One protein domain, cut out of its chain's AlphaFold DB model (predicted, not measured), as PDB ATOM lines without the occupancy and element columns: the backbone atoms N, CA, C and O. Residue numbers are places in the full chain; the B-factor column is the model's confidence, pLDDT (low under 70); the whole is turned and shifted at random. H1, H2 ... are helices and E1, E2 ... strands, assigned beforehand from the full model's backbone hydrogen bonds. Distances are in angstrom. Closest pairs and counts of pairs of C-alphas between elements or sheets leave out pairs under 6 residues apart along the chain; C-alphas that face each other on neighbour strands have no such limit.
ATOM      1  N   ALA A   3      87.794  -5.184  20.125       98.38
ATOM      2  CA  ALA A   3      88.987  -5.038  19.306       98.38
ATOM      3  C   ALA A   3      89.335  -6.394  18.683       98.38
ATOM      4  O   ALA A   3      89.048  -7.437  19.274       98.38
ATOM      5  N   GLU A   4      89.964  -6.372  17.513       98.31
ATOM      6  CA  GLU A   4      90.403  -7.578  16.818       98.31
ATOM      7  C   GLU A   4      91.818  -7.440  16.259       98.31
ATOM      8  O   GLU A   4      92.327  -6.333  16.064       98.31
ATOM      9  N   THR A   5      92.481  -8.576  16.065       98.12
ATOM     10  CA  THR A   5      93.792  -8.682  15.418       98.12
ATOM     11  C   THR A   5      94.042 -10.128  14.995       98.12
ATOM     12  O   THR A   5      93.444 -11.040  15.572       98.12
ATOM     13  N   MET A   6      94.965 -10.368  14.057       97.88
ATOM     14  CA  MET A   6      95.315 -11.729  13.645       97.88
ATOM     15  C   MET A   6      95.805 -12.538  14.851       97.88
ATOM     16  O   MET A   6      96.573 -12.037  15.677       97.88
ATOM     17  N   ALA A   7      95.439 -13.818  14.937       98.31
ATOM     18  CA  ALA A   7      95.818 -14.689  16.049       98.31
ATOM     19  C   ALA A   7      97.343 -14.765  16.256       98.31
ATOM     20  O   ALA A   7      97.810 -14.894  17.392       98.31
ATOM     21  N   VAL A   8      98.118 -14.632  15.176       98.25
ATOM     22  CA  VAL A   8      99.590 -14.615  15.201       98.25
ATOM     23  C   VAL A   8     100.191 -13.328  15.783       98.25
ATOM     24  O   VAL A   8     101.349 -13.338  16.192       98.25
ATOM     25  N   ASN A   9      99.431 -12.233  15.895       98.25
ATOM     26  CA  ASN A   9      99.907 -10.970  16.463       98.25
ATOM     27  C   ASN A   9      99.889 -11.009  18.001       98.25
ATOM     28  O   ASN A   9      99.008 -10.468  18.676       98.25
ATOM     29  N   THR A  10     100.887 -11.679  18.573       98.19
ATOM     30  CA  THR A  10     101.022 -11.880  20.022       98.19
ATOM     31  C   THR A  10     101.171 -10.569  20.796       98.19
ATOM     32  O   THR A  10     100.597 -10.445  21.878       98.19
ATOM     33  N   ALA A  11     101.870  -9.574  20.239       98.62
ATOM     34  CA  ALA A  11     102.070  -8.272  20.875       98.62
ATOM     35  C   ALA A  11     100.749  -7.503  21.035       98.62
ATOM     36  O   ALA A  11     100.438  -7.013  22.120       98.62
ATOM     37  N   SER A  12      99.926  -7.454  19.985       98.56
ATOM     38  CA  SER A  12      98.606  -6.819  20.043       98.56
ATOM     39  C   SER A  12      97.680  -7.528  21.039       98.56
ATOM     40  O   SER A  12      97.052  -6.882  21.877       98.56
ATOM     41  N   ARG A  13      97.677  -8.869  21.050       98.62
ATOM     42  CA  ARG A  13      96.907  -9.676  22.017       98.62
ATOM     43  C   ARG A  13      97.335  -9.426  23.464       98.62
ATOM     44  O   ARG A  13      96.483  -9.325  24.347       98.62
ATOM     45  N   ALA A  14      98.639  -9.296  23.711       98.56
ATOM     46  CA  ALA A  14      99.168  -8.930  25.021       98.56
ATOM     47  C   ALA A  14      98.695  -7.531  25.448       98.56
ATOM     48  O   ALA A  14      98.266  -7.366  26.590       98.56
ATOM     49  N   THR A  15      98.689  -6.556  24.534       98.62
ATOM     50  CA  THR A  15      98.144  -5.214  24.786       98.62
ATOM     51  C   THR A  15      96.649  -5.258  25.101       98.62
ATOM     52  O   THR A  15      96.224  -4.686  26.099       98.62
ATOM     53  N   MET A  16      95.843  -5.977  24.317       98.44
ATOM     54  CA  MET A  16      94.403  -6.126  24.582       98.44
ATOM     55  C   MET A  16      94.143  -6.720  25.971       98.44
ATOM     56  O   MET A  16      93.290  -6.223  26.707       98.44
ATOM     57  N   ASN A  17      94.916  -7.735  26.361       97.81
ATOM     58  CA  ASN A  17      94.829  -8.323  27.693       97.81
ATOM     59  C   ASN A  17      95.283  -7.347  28.796       97.81
ATOM     60  O   ASN A  17      94.638  -7.250  29.840       97.81
ATOM     61  N   SER A  18      96.360  -6.581  28.577       97.50
ATOM     62  CA  SER A  18      96.901  -5.645  29.577       97.50
ATOM     63  C   SER A  18      95.964  -4.470  29.865       97.50
ATOM     64  O   SER A  18      95.896  -3.999  31.005       97.50
ATOM     65  N   VAL A  19      95.177  -4.041  28.874       96.25
ATOM     66  CA  VAL A  19      94.129  -3.024  29.060       96.25
ATOM     67  C   VAL A  19      92.797  -3.614  29.552       96.25
ATOM     68  O   VAL A  19      91.844  -2.876  29.786       96.25
ATOM     69  N   GLY A  20      92.730  -4.928  29.783       96.88
ATOM     70  CA  GLY A  20      91.591  -5.597  30.412       96.88
ATOM     71  C   GLY A  20      90.496  -6.066  29.457       96.88
ATOM     72  O   GLY A  20      89.407  -6.393  29.924       96.88
ATOM     73  N   LEU A  21      90.742  -6.113  28.143       98.44
ATOM     74  CA  LEU A  21      89.834  -6.834  27.256       98.44
ATOM     75  C   LEU A  21      90.019  -8.344  27.429       98.44
ATOM     76  O   LEU A  21      91.126  -8.839  27.639       98.44
ATOM     77  N   HIS A  22      88.925  -9.084  27.272       97.88
ATOM     78  CA  HIS A  22      88.902 -10.535  27.388       97.88
ATOM     79  C   HIS A  22      88.651 -11.181  26.033       97.88
ATOM     80  O   HIS A  22      87.758 -10.747  25.301       97.88
ATOM     81  N   TYR A  23      89.402 -12.243  25.740       98.38
ATOM     82  CA  TYR A  23      89.182 -13.074  24.560       98.38
ATOM     83  C   TYR A  23      87.725 -13.544  24.511       98.38
ATOM     84  O   TYR A  23      87.191 -14.022  25.513       98.38
ATOM     85  N   GLN A  24      87.094 -13.386  23.351       98.44
ATOM     86  CA  GLN A  24      85.731 -13.844  23.096       98.44
ATOM     87  C   GLN A  24      85.716 -15.035  22.146       98.44
ATOM     88  O   GLN A  24      85.109 -16.057  22.454       98.44
ATOM     89  N   ARG A  25      86.364 -14.905  20.985       98.31
ATOM     90  CA  ARG A  25      86.350 -15.932  19.937       98.31
ATOM     91  C   ARG A  25      87.489 -15.755  18.938       98.31
ATOM     92  O   ARG A  25      88.071 -14.676  18.840       98.31
ATOM     93  N   THR A  26      87.717 -16.800  18.150       98.56
ATOM     94  CA  THR A  26      88.515 -16.761  16.925       98.56
ATOM     95  C   THR A  26      87.582 -16.855  15.723       98.56
ATOM     96  O   THR A  26      86.689 -17.702  15.697       98.56
ATOM     97  N   VAL A  27      87.793 -15.998  14.729       97.62
ATOM     98  CA  VAL A  27      87.037 -15.947  13.477       97.62
ATOM     99  C   VAL A  27      87.976 -16.282  12.326       97.62
ATOM    100  O   VAL A  27      88.995 -15.626  12.142       97.62
ATOM    101  N   HIS A  28      87.627 -17.291  11.533       97.00
ATOM    102  CA  HIS A  28      88.369 -17.627  10.320       97.00
ATOM    103  C   HIS A  28      87.682 -16.947   9.139       97.00
ATOM    104  O   HIS A  28      86.477 -17.108   8.945       97.00
ATOM    105  N   ARG A  29      88.443 -16.138   8.401       92.75
ATOM    106  CA  ARG A  29      87.981 -15.413   7.216       92.75
ATOM    107  C   ARG A  29      88.733 -15.950   6.010       92.75
ATOM    108  O   ARG A  29      89.945 -16.149   6.085       92.75
ATOM    109  N   GLU A  30      88.008 -16.175   4.927       91.06
ATOM    110  CA  GLU A  30      88.607 -16.475   3.633       91.06
ATOM    111  C   GLU A  30      88.937 -15.159   2.934       91.06
ATOM    112  O   GLU A  30      88.144 -14.216   2.944       91.06
ATOM    113  N   TRP A  31      90.135 -15.093   2.364       88.62
ATOM    114  CA  TRP A  31      90.645 -13.930   1.652       88.62
ATOM    115  C   TRP A  31      91.244 -14.405   0.334       88.62
ATOM    116  O   TRP A  31      91.933 -15.425   0.322       88.62
ATOM    117  N   ASP A  32      91.055 -13.642  -0.741       94.94
ATOM    118  CA  ASP A  32      91.626 -13.971  -2.058       94.94
ATOM    119  C   ASP A  32      93.165 -14.037  -2.025       94.94
ATOM    120  O   ASP A  32      93.786 -14.812  -2.749       94.94
ATOM    121  N   TYR A  33      93.780 -13.245  -1.139       95.44
ATOM    122  CA  TYR A  33      95.225 -13.189  -0.922       95.44
ATOM    123  C   TYR A  33      95.527 -13.282   0.582       95.44
ATOM    124  O   TYR A  33      95.643 -12.251   1.253       95.44
ATOM    125  N   PRO A  34      95.611 -14.497   1.148       94.38
ATOM    126  CA  PRO A  34      95.824 -14.673   2.578       94.38
ATOM    127  C   PRO A  34      97.220 -14.201   3.001       94.38
ATOM    128  O   PRO A  34      98.226 -14.494   2.352       94.38
ATOM    129  N   LEU A  35      97.287 -13.492   4.129       94.12
ATOM    130  CA  LEU A  35      98.553 -13.160   4.780       94.12
ATOM    131  C   LEU A  35      99.121 -14.400   5.489       94.12
ATOM    132  O   LEU A  35      98.348 -15.198   6.021       94.12
ATOM    133  N   PRO A  36     100.453 -14.560   5.595       95.81
ATOM    134  CA  PRO A  36     101.033 -15.622   6.411       95.81
ATOM    135  C   PRO A  36     100.482 -15.592   7.846       95.81
ATOM    136  O   PRO A  36     100.527 -14.557   8.513       95.81
ATOM    137  N   GLY A  37      99.960 -16.721   8.328       95.69
ATOM    138  CA  GLY A  37      99.339 -16.819   9.649       95.69
ATOM    139  C   GLY A  37      97.830 -16.554   9.665       95.69
ATOM    140  O   GLY A  37      97.209 -16.734  10.717       95.69
ATOM    141  N   SER A  38      97.212 -16.150   8.547       96.19
ATOM    142  CA  SER A  38      95.758 -15.944   8.474       96.19
ATOM    143  C   SER A  38      94.967 -17.243   8.633       96.19
ATOM    144  O   SER A  38      93.801 -17.199   9.017       96.19
ATOM    145  N   GLU A  39      95.589 -18.408   8.420       95.69
ATOM    146  CA  GLU A  39      94.982 -19.718   8.681       95.69
ATOM    147  C   GLU A  39      94.665 -19.941  10.167       95.69
ATOM    148  O   GLU A  39      93.883 -20.823  10.512       95.69
ATOM    149  N   ARG A  40      95.258 -19.135  11.058       97.25
ATOM    150  CA  ARG A  40      94.958 -19.122  12.499       97.25
ATOM    151  C   ARG A  40      93.792 -18.203  12.867       97.25
ATOM    152  O   ARG A  40      93.399 -18.172  14.033       97.25
ATOM    153  N   GLY A  41      93.266 -17.463  11.892       97.75
ATOM    154  CA  GLY A  41      92.138 -16.555  12.039       97.75
ATOM    155  C   GLY A  41      92.462 -15.238  12.744       97.75
ATOM    156  O   GLY A  41      93.593 -14.945  13.135       97.75
ATOM    157  N   GLU A  42      91.416 -14.443  12.909       98.12
ATOM    158  CA  GLU A  42      91.364 -13.220  13.705       98.12
ATOM    159  C   GLU A  42      90.879 -13.561  15.113       98.12
ATOM    160  O   GLU A  42      89.985 -14.390  15.282       98.12
ATOM    161  N   VAL A  43      91.433 -12.927  16.140       98.69
ATOM    162  CA  VAL A  43      90.940 -13.049  17.514       98.69
ATOM    163  C   VAL A  43      90.182 -11.798  17.910       98.69
ATOM    164  O   VAL A  43      90.678 -10.685  17.762       98.69
ATOM    165  N   GLU A  44      88.993 -11.986  18.468       98.69
ATOM    166  CA  GLU A  44      88.178 -10.905  18.999       98.69
ATOM    167  C   GLU A  44      88.280 -10.846  20.519       98.69
ATOM    168  O   GLU A  44      88.140 -11.849  21.227       98.69
ATOM    169  N   TYR A  45      88.476  -9.634  21.019       98.75
ATOM    170  CA  TYR A  45      88.532  -9.300  22.428       98.75
ATOM    171  C   TYR A  45      87.455  -8.265  22.746       98.75
ATOM    172  O   TYR A  45      87.191  -7.360  21.954       98.75
ATOM    173  N   ALA A  46      86.839  -8.361  23.922       98.62
ATOM    174  CA  ALA A  46      85.807  -7.422  24.339       98.62
ATOM    175  C   ALA A  46      85.887  -7.083  25.825       98.62
ATOM    176  O   ALA A  46      86.362  -7.865  26.650       98.62
ATOM    177  N   ILE A  47      85.369  -5.904  26.159       98.31
ATOM    178  CA  ILE A  47      85.094  -5.505  27.535       98.31
ATOM    179  C   ILE A  47      83.777  -4.729  27.611       98.31
ATOM    180  O   ILE A  47      83.469  -3.860  26.781       98.31
ATOM    181  N   THR A  48      82.978  -5.053  28.622       97.81
ATOM    182  CA  THR A  48      81.758  -4.326  28.983       97.81
ATOM    183  C   THR A  48      82.076  -3.155  29.911       97.81
ATOM    184  O   THR A  48      83.088  -3.141  30.614       97.81
ATOM    185  N   ARG A  49      81.165  -2.179  29.984       97.19
ATOM    186  CA  ARG A  49      81.291  -1.055  30.924       97.19
ATOM    187  C   ARG A  49      81.403  -1.531  32.377       97.19
ATOM    188  O   ARG A  49      82.210  -1.000  33.131       97.19
ATOM    189  N   THR A  50      80.625  -2.540  32.763       97.44
ATOM    190  CA  THR A  50      80.646  -3.093  34.124       97.44
ATOM    191  C   THR A  50      81.994  -3.729  34.459       97.44
ATOM    192  O   THR A  50      82.522  -3.478  35.537       97.44
ATOM    193  N   GLN A  51      82.574  -4.516  33.546       96.62
ATOM    194  CA  GLN A  51      83.911  -5.098  33.735       96.62
ATOM    195  C   GLN A  51      84.980  -4.008  33.874       96.62
ATOM    196  O   GLN A  51      85.789  -4.067  34.796       96.62
ATOM    197  N   TRP A  52      84.931  -2.976  33.026       96.12
ATOM    198  CA  TRP A  52      85.847  -1.838  33.112       96.12
ATOM    199  C   TRP A  52      85.780  -1.140  34.477       96.12
ATOM    200  O   TRP A  52      86.798  -0.957  35.141       96.12
ATOM    201  N   LEU A  53      84.569  -0.810  34.937       96.38
ATOM    202  CA  LEU A  53      84.356  -0.135  36.222       96.38
ATOM    203  C   LEU A  53      84.769  -0.986  37.434       96.38
ATOM    204  O   LEU A  53      85.098  -0.421  38.473       96.38
ATOM    205  N   ARG A  54      84.756  -2.321  37.323       94.69
ATOM    206  CA  ARG A  54      85.260  -3.221  38.374       94.69
ATOM    207  C   ARG A  54      86.786  -3.257  38.446       94.69
ATOM    208  O   ARG A  54      87.306  -3.521  39.517       94.69
ATOM    209  N   ARG A  55      87.483  -3.005  37.334       87.19
ATOM    210  CA  ARG A  55      88.953  -3.037  37.252       87.19
ATOM    211  C   ARG A  55      89.617  -1.741  37.729       87.19
ATOM    212  O   ARG A  55      90.770  -1.767  38.128       87.19
ATOM    213  N   ALA A  56      88.912  -0.614  37.639       77.69
ATOM    214  CA  ALA A  56      89.411   0.701  38.054       77.69
ATOM    215  C   ALA A  56      89.278   0.980  39.567       77.69
ATOM    216  O   ALA A  56      89.590   2.085  40.004       77.69
ATOM    217  N   ARG A  57      88.762   0.019  40.340       57.62
ATOM    218  CA  ARG A  57      88.684   0.061  41.806       57.62
ATOM    219  C   ARG A  57      89.815  -0.762  42.392       57.62
ATOM    220  O   ARG A  57      90.322  -0.336  43.446       57.62
TER     221      ARG A  57
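Overview. This is residues 3 to 57 of the 57 residues of the protein "Acetyltransferase, including N-acetylase of ribosomal protein" of Pseudonocardia sp. Ae717_Ps2 (UniProt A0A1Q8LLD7). A small sheet of three strands, E1, E3 and E2, has the helix H1 over one face and no named helix over the other; the long loop of residues 28 to 41 reaches beyond one end of the sheet and the short helix H2 lies beyond the other, so that these two make the length. The printed part has 55 residues, with the order E1, H1, E2, E3, H2 along the chain, and its class is mixed, helices and strands. The sheet's order is E1, E3, E2, antiparallel throughout. The whole is loose, with a radius of gyration of the C-alphas of 13.2 A, and a rod in outline, spanning 45 by 18 by 11 A.

Along the chain. Find C-alpha 3 at (88.987, -5.038, 19.306), where E1 begins; it runs through residues 3 to 6. E3 takes residues 42 to 46, 13.3 A long, and E2 residues 22 to 27, 15.0 A. H1 runs 12.1 A through residues 10 to 18, from C-alpha 10 at (101.022, -11.880, 20.022). H2 takes residues 49 to 55 and ends at C-alpha 55, (88.953, -3.037, 37.252).

Arrangement. Look first at E3, the inner strand: N 43 and O 5 are 2.8 A apart, within hydrogen-bond range, towards E1. Towards E2, its hairpin partner, N 24 and O 44 are 2.8 A apart, also within range. H1 is on the sheet, over E3, at a height of 8.9 A, along the strands at 5 degrees on the local plane; the closest C-alphas of H1 and E3 are those of Met 16 and Tyr 45, 7.0 A apart. E1, H1 and E2 form a split strand-helix-strand unit, two strands running the same way with E3 between them, its crossover right-handed. H2 is not on the sheet and is apart from H1. In H1 and H2 every O i to N i+4 pair is within hydrogen-bond range.

Size, cuts and confidence. The two C-alphas farthest apart, those of Asp 32 and Arg 57, are 46.1 A apart. The printed part has no cut. The link E2 to E3 is long, 14 residues, and the other links are tight. The mean pLDDT of the printed part is 95.8; look for low confidence at residue 57, under 70.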